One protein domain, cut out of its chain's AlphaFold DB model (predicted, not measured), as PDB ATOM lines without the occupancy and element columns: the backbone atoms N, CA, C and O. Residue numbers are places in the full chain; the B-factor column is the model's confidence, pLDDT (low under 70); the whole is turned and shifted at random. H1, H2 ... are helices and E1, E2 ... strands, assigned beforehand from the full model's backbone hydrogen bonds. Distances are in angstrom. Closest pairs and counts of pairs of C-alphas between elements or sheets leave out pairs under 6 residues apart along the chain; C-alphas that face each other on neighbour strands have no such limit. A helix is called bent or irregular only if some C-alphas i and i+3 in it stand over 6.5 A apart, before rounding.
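Overview. This is residues 8 to 53 of the 59 residues of an uncharacterized protein of Herbaspirillum frisingense (UniProt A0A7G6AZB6). The printed part is a long, loose rod made of two pieces end to end: a narrow ribbon of two antiparallel strands, E1 and E2, and a hairpin of two helices, H1 and H2, running on from one end of that ribbon. The two helices meet close to the ribbon and leave an open space between them farther off, where residues 31 to 35 join them at the far end of the rod. The first and last printed residues lie together at the ribbon's other end. The printed part has 46 residues, with the named elements in the order E1, H1, H2, E2; the sheet order is E1 - E2, antiparallel, and the class is mixed, helices and strands. The whole is loose, with a radius of gyration of the C-alphas of 12.7 A and spans of 44 by 19 by 12 A.

Arrangement. E1, residues 8 to 12, and E2, residues 47 to 53, are antiparallel neighbours, with 157 degrees between their directions. The C-alphas of Leu 10 and His 49, which face each other, are 4.7 A apart. N 9 and O 50 are within hydrogen-bond range at 2.9 A, and so are N 48 and O 11 at 2.8 A. H1, residues 14 to 30, and H2, residues 36 to 46, form a helical hairpin: they touch, and they run opposite ways at a shallow tilt of 19 degrees. Their closest C-alphas, those of Phe 16 and Gly 46, are 5.4 A apart, and H1 touches H2 with residues 15 to 16 alone. The closest C-alphas of E1 and H2 are those of Phe 12 and Gly 46, 5.6 A apart. H1 and E2 are only just apart, at 8.2 A. In H2 every O i to N i+4 pair is within hydrogen-bond range; in H1, 12 of 13 are.

Along the chain. E1 begins at C-alpha 8, (220.450, 288.432, 256.282), and is 13.0 A long from first to last C-alpha. E2 is 19.1 A long and ends at C-alpha 53, (220.259, 293.986, 262.832). H1 is the longest helix, 25.2 A, and ends at C-alpha 30, (210.485, 268.415, 227.703). It is neither bent nor irregular, but only just: C-alphas 14 and 17 are 6.1 A apart. H2 is 15.0 A long.

Size, cuts and confidence. The two C-alphas farthest apart, those of Met 30 and Pro 53, are 44.5 A apart, while those of Ile 8 and Pro 53 are 8.6 A apart. The printed part has no cut. The links E1 to H1, H1 to H2 and H2 to E2 are tight. The mean pLDDT of the printed part is 89.5, and residue 53 is under 70.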
ATOM      1  N   ILE A   8     221.575 288.774 257.156       83.31
ATOM      2  CA  ILE A   8     220.450 288.432 256.282       83.31
ATOM      3  C   ILE A   8     220.131 286.954 256.492       83.31
ATOM      4  O   ILE A   8     220.950 286.087 256.197       83.31
ATOM      5  N   GLU A   9     218.943 286.664 257.012       86.56
ATOM      6  CA  GLU A   9     218.433 285.300 257.120       86.56
ATOM      7  C   GLU A   9     217.514 285.004 255.934       86.56
ATOM      8  O   GLU A   9     216.524 285.701 255.702       86.56
ATOM      9  N   LEU A  10     217.831 283.951 255.185       86.44
ATOM     10  CA  LEU A  10     217.035 283.477 254.057       86.44
ATOM     11  C   LEU A  10     216.382 282.150 254.448       86.44
ATOM     12  O   LEU A  10     217.065 281.182 254.780       86.44
ATOM     13  N   ARG A  11     215.050 282.094 254.414       87.38
ATOM     14  CA  ARG A  11     214.260 280.873 254.614       87.38
ATOM     15  C   ARG A  11     213.498 280.547 253.344       87.38
ATOM     16  O   ARG A  11     212.653 281.316 252.892       87.38
ATOM     17  N   PHE A  12     213.748 279.358 252.816       88.25
ATOM     18  CA  PHE A  12     212.953 278.799 251.735       88.25
ATOM     19  C   PHE A  12     211.663 278.188 252.290       88.25
ATOM     20  O   PHE A  12     211.667 277.539 253.339       88.25
ATOM     21  N   ALA A  13     210.549 278.380 251.588       88.62
ATOM     22  CA  ALA A  13     209.321 277.652 251.863       88.62
ATOM     23  C   ALA A  13     209.535 276.159 251.569       88.62
ATOM     24  O   ALA A  13     210.125 275.803 250.553       88.62
ATOM     25  N   TRP A  14     209.026 275.272 252.422       89.00
ATOM     26  CA  TRP A  14     209.223 273.824 252.267       89.00
ATOM     27  C   TRP A  14     208.774 273.292 250.887       89.00
ATOM     28  O   TRP A  14     209.493 272.533 250.241       89.00
ATOM     29  N   TRP A  15     207.638 273.784 250.382       90.94
ATOM     30  CA  TRP A  15     207.084 273.437 249.071       90.94
ATOM     31  C   TRP A  15     207.923 273.962 247.896       90.94
ATOM     32  O   TRP A  15     207.892 273.391 246.809       90.94
ATOM     33  N   PHE A  16     208.735 275.003 248.108       90.06
ATOM     34  CA  PHE A  16     209.576 275.581 247.059       90.06
ATOM     35  C   PHE A  16     210.617 274.583 246.533       90.06
ATOM     36  O   PHE A  16     210.935 274.571 245.346       90.06
ATOM     37  N   ARG A  17     211.095 273.685 247.403       90.00
ATOM     38  CA  ARG A  17     212.019 272.615 247.019       90.00
ATOM     39  C   ARG A  17     211.361 271.599 246.081       90.00
ATOM     40  O   ARG A  17     211.968 271.225 245.083       90.00
ATOM     41  N   LEU A  18     210.114 271.206 246.357       93.00
ATOM     42  CA  LEU A  18     209.341 270.315 245.481       93.00
ATOM     43  C   LEU A  18     209.027 270.983 244.139       93.00
ATOM     44  O   LEU A  18     209.170 270.354 243.094       93.00
ATOM     45  N   TYR A  19     208.668 272.270 244.163       91.06
ATOM     46  CA  TYR A  19     208.442 273.061 242.955       91.06
ATOM     47  C   TYR A  19     209.686 273.099 242.053       91.06
ATOM     48  O   TYR A  19     209.585 272.768 240.874       91.06
ATOM     49  N   LEU A  20     210.863 273.432 242.599       91.56
ATOM     50  CA  LEU A  20     212.111 273.459 241.828       91.56
ATOM     51  C   LEU A  20     212.461 272.088 241.243       91.56
ATOM     52  O   LEU A  20     212.819 272.012 240.070       91.56
ATOM     53  N   CYS A  21     212.314 271.009 242.019       93.62
ATOM     54  CA  CYS A  21     212.500 269.654 241.500       93.62
ATOM     55  C   CYS A  21     211.562 269.363 240.321       93.62
ATOM     56  O   CYS A  21     212.018 268.850 239.303       93.62
ATOM     57  N   GLY A  22     210.282 269.730 240.428       94.25
ATOM     58  CA  GLY A  22     209.308 269.558 239.350       94.25
ATOM     59  C   GLY A  22     209.654 270.368 238.101       94.25
ATOM     60  O   GLY A  22     209.610 269.831 236.998       94.25
ATOM     61  N   VAL A  23     210.064 271.630 238.263       92.19
ATOM     62  CA  VAL A  23     210.476 272.492 237.143       92.19
ATOM     63  C   VAL A  23     211.714 271.941 236.442       92.19
ATOM     64  O   VAL A  23     211.732 271.886 235.215       92.19
ATOM     65  N   ILE A  24     212.729 271.508 237.194       92.50
ATOM     66  CA  ILE A  24     213.952 270.928 236.623       92.50
ATOM     67  C   ILE A  24     213.623 269.633 235.884       92.50
ATOM     68  O   ILE A  24     214.024 269.470 234.735       92.50
ATOM     69  N   LEU A  25     212.860 268.734 236.511       94.88
ATOM     70  CA  LEU A  25     212.468 267.469 235.896       94.88
ATOM     71  C   LEU A  25     211.676 267.707 234.606       94.88
ATOM     72  O   LEU A  25     211.978 267.108 233.579       94.88
ATOM     73  N   PHE A  26     210.713 268.630 234.635       93.69
ATOM     74  CA  PHE A  26     209.932 269.002 233.460       93.69
ATOM     75  C   PHE A  26     210.807 269.603 232.356       93.69
ATOM     76  O   PHE A  26     210.668 269.214 231.201       93.69
ATOM     77  N   ALA A  27     211.737 270.500 232.696       92.62
ATOM     78  CA  ALA A  27     212.661 271.101 231.737       92.62
ATOM     79  C   ALA A  27     213.563 270.052 231.068       92.62
ATOM     80  O   ALA A  27     213.782 270.104 229.857       92.62
ATOM     81  N   VAL A  28     214.043 269.072 231.840       94.62
ATOM     82  CA  VAL A  28     214.855 267.955 231.335       94.62
ATOM     83  C   VAL A  28     214.032 267.051 230.416       94.62
ATOM     84  O   VAL A  28     214.478 266.752 229.311       94.62
ATOM     85  N   ILE A  29     212.827 266.655 230.838       96.19
ATOM     86  CA  ILE A  29     211.946 265.763 230.066       96.19
ATOM     87  C   ILE A  29     211.486 266.434 228.769       96.19
ATOM     88  O   ILE A  29     211.583 265.843 227.698       96.19
ATOM     89  N   MET A  30     211.012 267.678 228.852       93.44
ATOM     90  CA  MET A  30     210.485 268.415 227.703       93.44
ATOM     91  C   MET A  30     211.578 269.026 226.824       93.44
ATOM     92  O   MET A  30     211.255 269.601 225.787       93.44
ATOM     93  N   ARG A  31     212.854 268.954 227.242       91.50
ATOM     94  CA  ARG A  31     213.989 269.666 226.621       91.50
ATOM     95  C   ARG A  31     213.693 271.148 226.355       91.50
ATOM     96  O   ARG A  31     214.192 271.734 225.398       91.50
ATOM     97  N   GLN A  32     212.875 271.758 227.207       90.56
ATOM     98  CA  GLN A  32     212.439 273.143 227.082       90.56
ATOM     99  C   GLN A  32     212.953 273.960 228.255       90.56
ATOM    100  O   GLN A  32     213.038 273.479 229.386       90.56
ATOM    101  N   ARG A  33     213.282 275.225 227.981       89.44
ATOM    102  CA  ARG A  33     213.622 276.159 229.049       89.44
ATOM    103  C   ARG A  33     212.347 276.529 229.807       89.44
ATOM    104  O   ARG A  33     211.347 276.857 229.169       89.44
ATOM    105  N   PRO A  34     212.358 276.466 231.146       87.38
ATOM    106  CA  PRO A  34     211.238 276.956 231.925       87.38
ATOM    107  C   PRO A  34     211.091 278.463 231.715       87.38
ATOM    108  O   PRO A  34     212.081 279.175 231.550       87.38
ATOM    109  N   ASP A  35     209.848 278.935 231.742       89.81
ATOM    110  CA  ASP A  35     209.547 280.360 231.653       89.81
ATOM    111  C   ASP A  35     210.224 281.121 232.805       89.81
ATOM    112  O   ASP A  35     209.929 280.901 233.987       89.81
ATOM    113  N   GLU A  36     211.160 282.000 232.451       90.81
ATOM    114  CA  GLU A  36     212.005 282.709 233.411       90.81
ATOM    115  C   GLU A  36     211.180 283.623 234.322       90.81
ATOM    116  O   GLU A  36     211.447 283.707 235.523       90.81
ATOM    117  N   GLN A  37     210.125 284.254 233.796       93.12
ATOM    118  CA  GLN A  37     209.279 285.152 234.583       93.12
ATOM    119  C   GLN A  37     208.504 284.394 235.666       93.12
ATOM    120  O   GLN A  37     208.481 284.820 236.826       93.12
ATOM    121  N   LYS A  38     207.920 283.239 235.327       89.00
ATOM    122  CA  LYS A  38     207.257 282.350 236.292       89.00
ATOM    123  C   LYS A  38     208.244 281.830 237.326       89.00
ATOM    124  O   LYS A  38     207.918 281.825 238.514       89.00
ATOM    125  N   LEU A  39     209.443 281.429 236.904       91.00
ATOM    126  CA  LEU A  39     210.467 280.942 237.822       91.00
ATOM    127  C   LEU A  39     210.861 282.027 238.836       91.00
ATOM    128  O   LEU A  39     210.844 281.771 240.041       91.00
ATOM    129  N   ILE A  40     211.119 283.256 238.378       92.12
ATOM    130  CA  ILE A  40     211.433 284.407 239.239       92.12
ATOM    131  C   ILE A  40     210.275 284.718 240.194       92.12
ATOM    132  O   ILE A  40     210.508 284.970 241.381       92.12
ATOM    133  N   TYR A  41     209.029 284.674 239.713       92.25
ATOM    134  CA  TYR A  41     207.844 284.886 240.546       92.25
ATOM    135  C   TYR A  41     207.778 283.879 241.705       92.25
ATOM    136  O   TYR A  41     207.617 284.269 242.865       92.25
ATOM    137  N   TRP A  42     207.961 282.587 241.419       91.12
ATOM    138  CA  TRP A  42     207.923 281.548 242.447       91.12
ATOM    139  C   TRP A  42     209.149 281.564 243.360       91.12
ATOM    140  O   TRP A  42     208.985 281.324 244.555       91.12
ATOM    141  N   ILE A  43     210.340 281.917 242.857       90.44
ATOM    142  CA  ILE A  43     211.530 282.159 243.692       90.44
ATOM    143  C   ILE A  43     211.242 283.277 244.693       90.44
ATOM    144  O   ILE A  43     211.424 283.081 245.893       90.44
ATOM    145  N   ARG A  44     210.731 284.426 244.236       90.06
ATOM    146  CA  ARG A  44     210.379 285.553 245.115       90.06
ATOM    147  C   ARG A  44     209.335 285.171 246.161       90.06
ATOM    148  O   ARG A  44     209.426 285.611 247.301       90.06
ATOM    149  N   LYS A  45     208.359 284.342 245.788       89.44
ATOM    150  CA  LYS A  45     207.300 283.878 246.694       89.44
ATOM    151  C   LYS A  45     207.789 282.815 247.685       89.44
ATOM    152  O   LYS A  45     207.320 282.767 248.820       89.44
ATOM    153  N   GLY A  46     208.712 281.959 247.253       89.12
ATOM    154  CA  GLY A  46     209.298 280.882 248.048       89.12
ATOM    155  C   GLY A  46     210.435 281.338 248.961       89.12
ATOM    156  O   GLY A  46     210.691 280.686 249.971       89.12
ATOM    157  N   LEU A  47     211.096 282.450 248.639       90.19
ATOM    158  CA  LEU A  47     212.197 283.014 249.409       90.19
ATOM    159  C   LEU A  47     211.679 284.047 250.415       90.19
ATOM    160  O   LEU A  47     211.420 285.204 250.084       90.19
ATOM    161  N   ARG A  48     211.565 283.643 251.680       87.50
ATOM    162  CA  ARG A  48     211.346 284.582 252.783       87.50
ATOM    163  C   ARG A  48     212.697 285.102 253.246       87.50
ATOM    164  O   ARG A  48     213.556 284.321 253.642       87.50
ATOM    165  N   HIS A  49     212.876 286.414 253.215       84.75
ATOM    166  CA  HIS A  49     214.057 287.065 253.763       84.75
ATOM    167  C   HIS A  49     213.686 287.771 255.067       84.75
ATOM    168  O   HIS A  49     212.594 288.325 255.201       84.75
ATOM    169  N   ARG A  50     214.601 287.750 256.031       82.50
ATOM    170  CA  ARG A  50     214.521 288.547 257.249       82.50
ATOM    171  C   ARG A  50     215.852 289.253 257.435       82.50
ATOM    172  O   ARG A  50     216.898 288.614 257.491       82.50
ATOM    173  N   VAL A  51     215.803 290.575 257.516       81.12
ATOM    174  CA  VAL A  51     216.968 291.375 257.882       81.12
ATOM    175  C   VAL A  51     216.998 291.446 259.399       81.12
ATOM    176  O   VAL A  51     216.042 291.910 260.022       81.12
ATOM    177  N   VAL A  52     218.069 290.935 259.994       78.94
ATOM    178  CA  VAL A  52     218.301 291.008 261.432       78.94
ATOM    179  C   VAL A  52     219.417 292.025 261.662       78.94
ATOM    180  O   VAL A  52     220.506 291.866 261.097       78.94
ATOM    181  N   PRO A  53     219.184 293.078 262.465       69.62
ATOM    182  CA  PRO A  53     220.259 293.986 262.832       69.62
ATOM    183  C   PRO A  53     221.330 293.190 263.583       69.62
ATOM    184  O   PRO A  53     221.010 292.467 264.535       69.62
TER     185      PRO A  53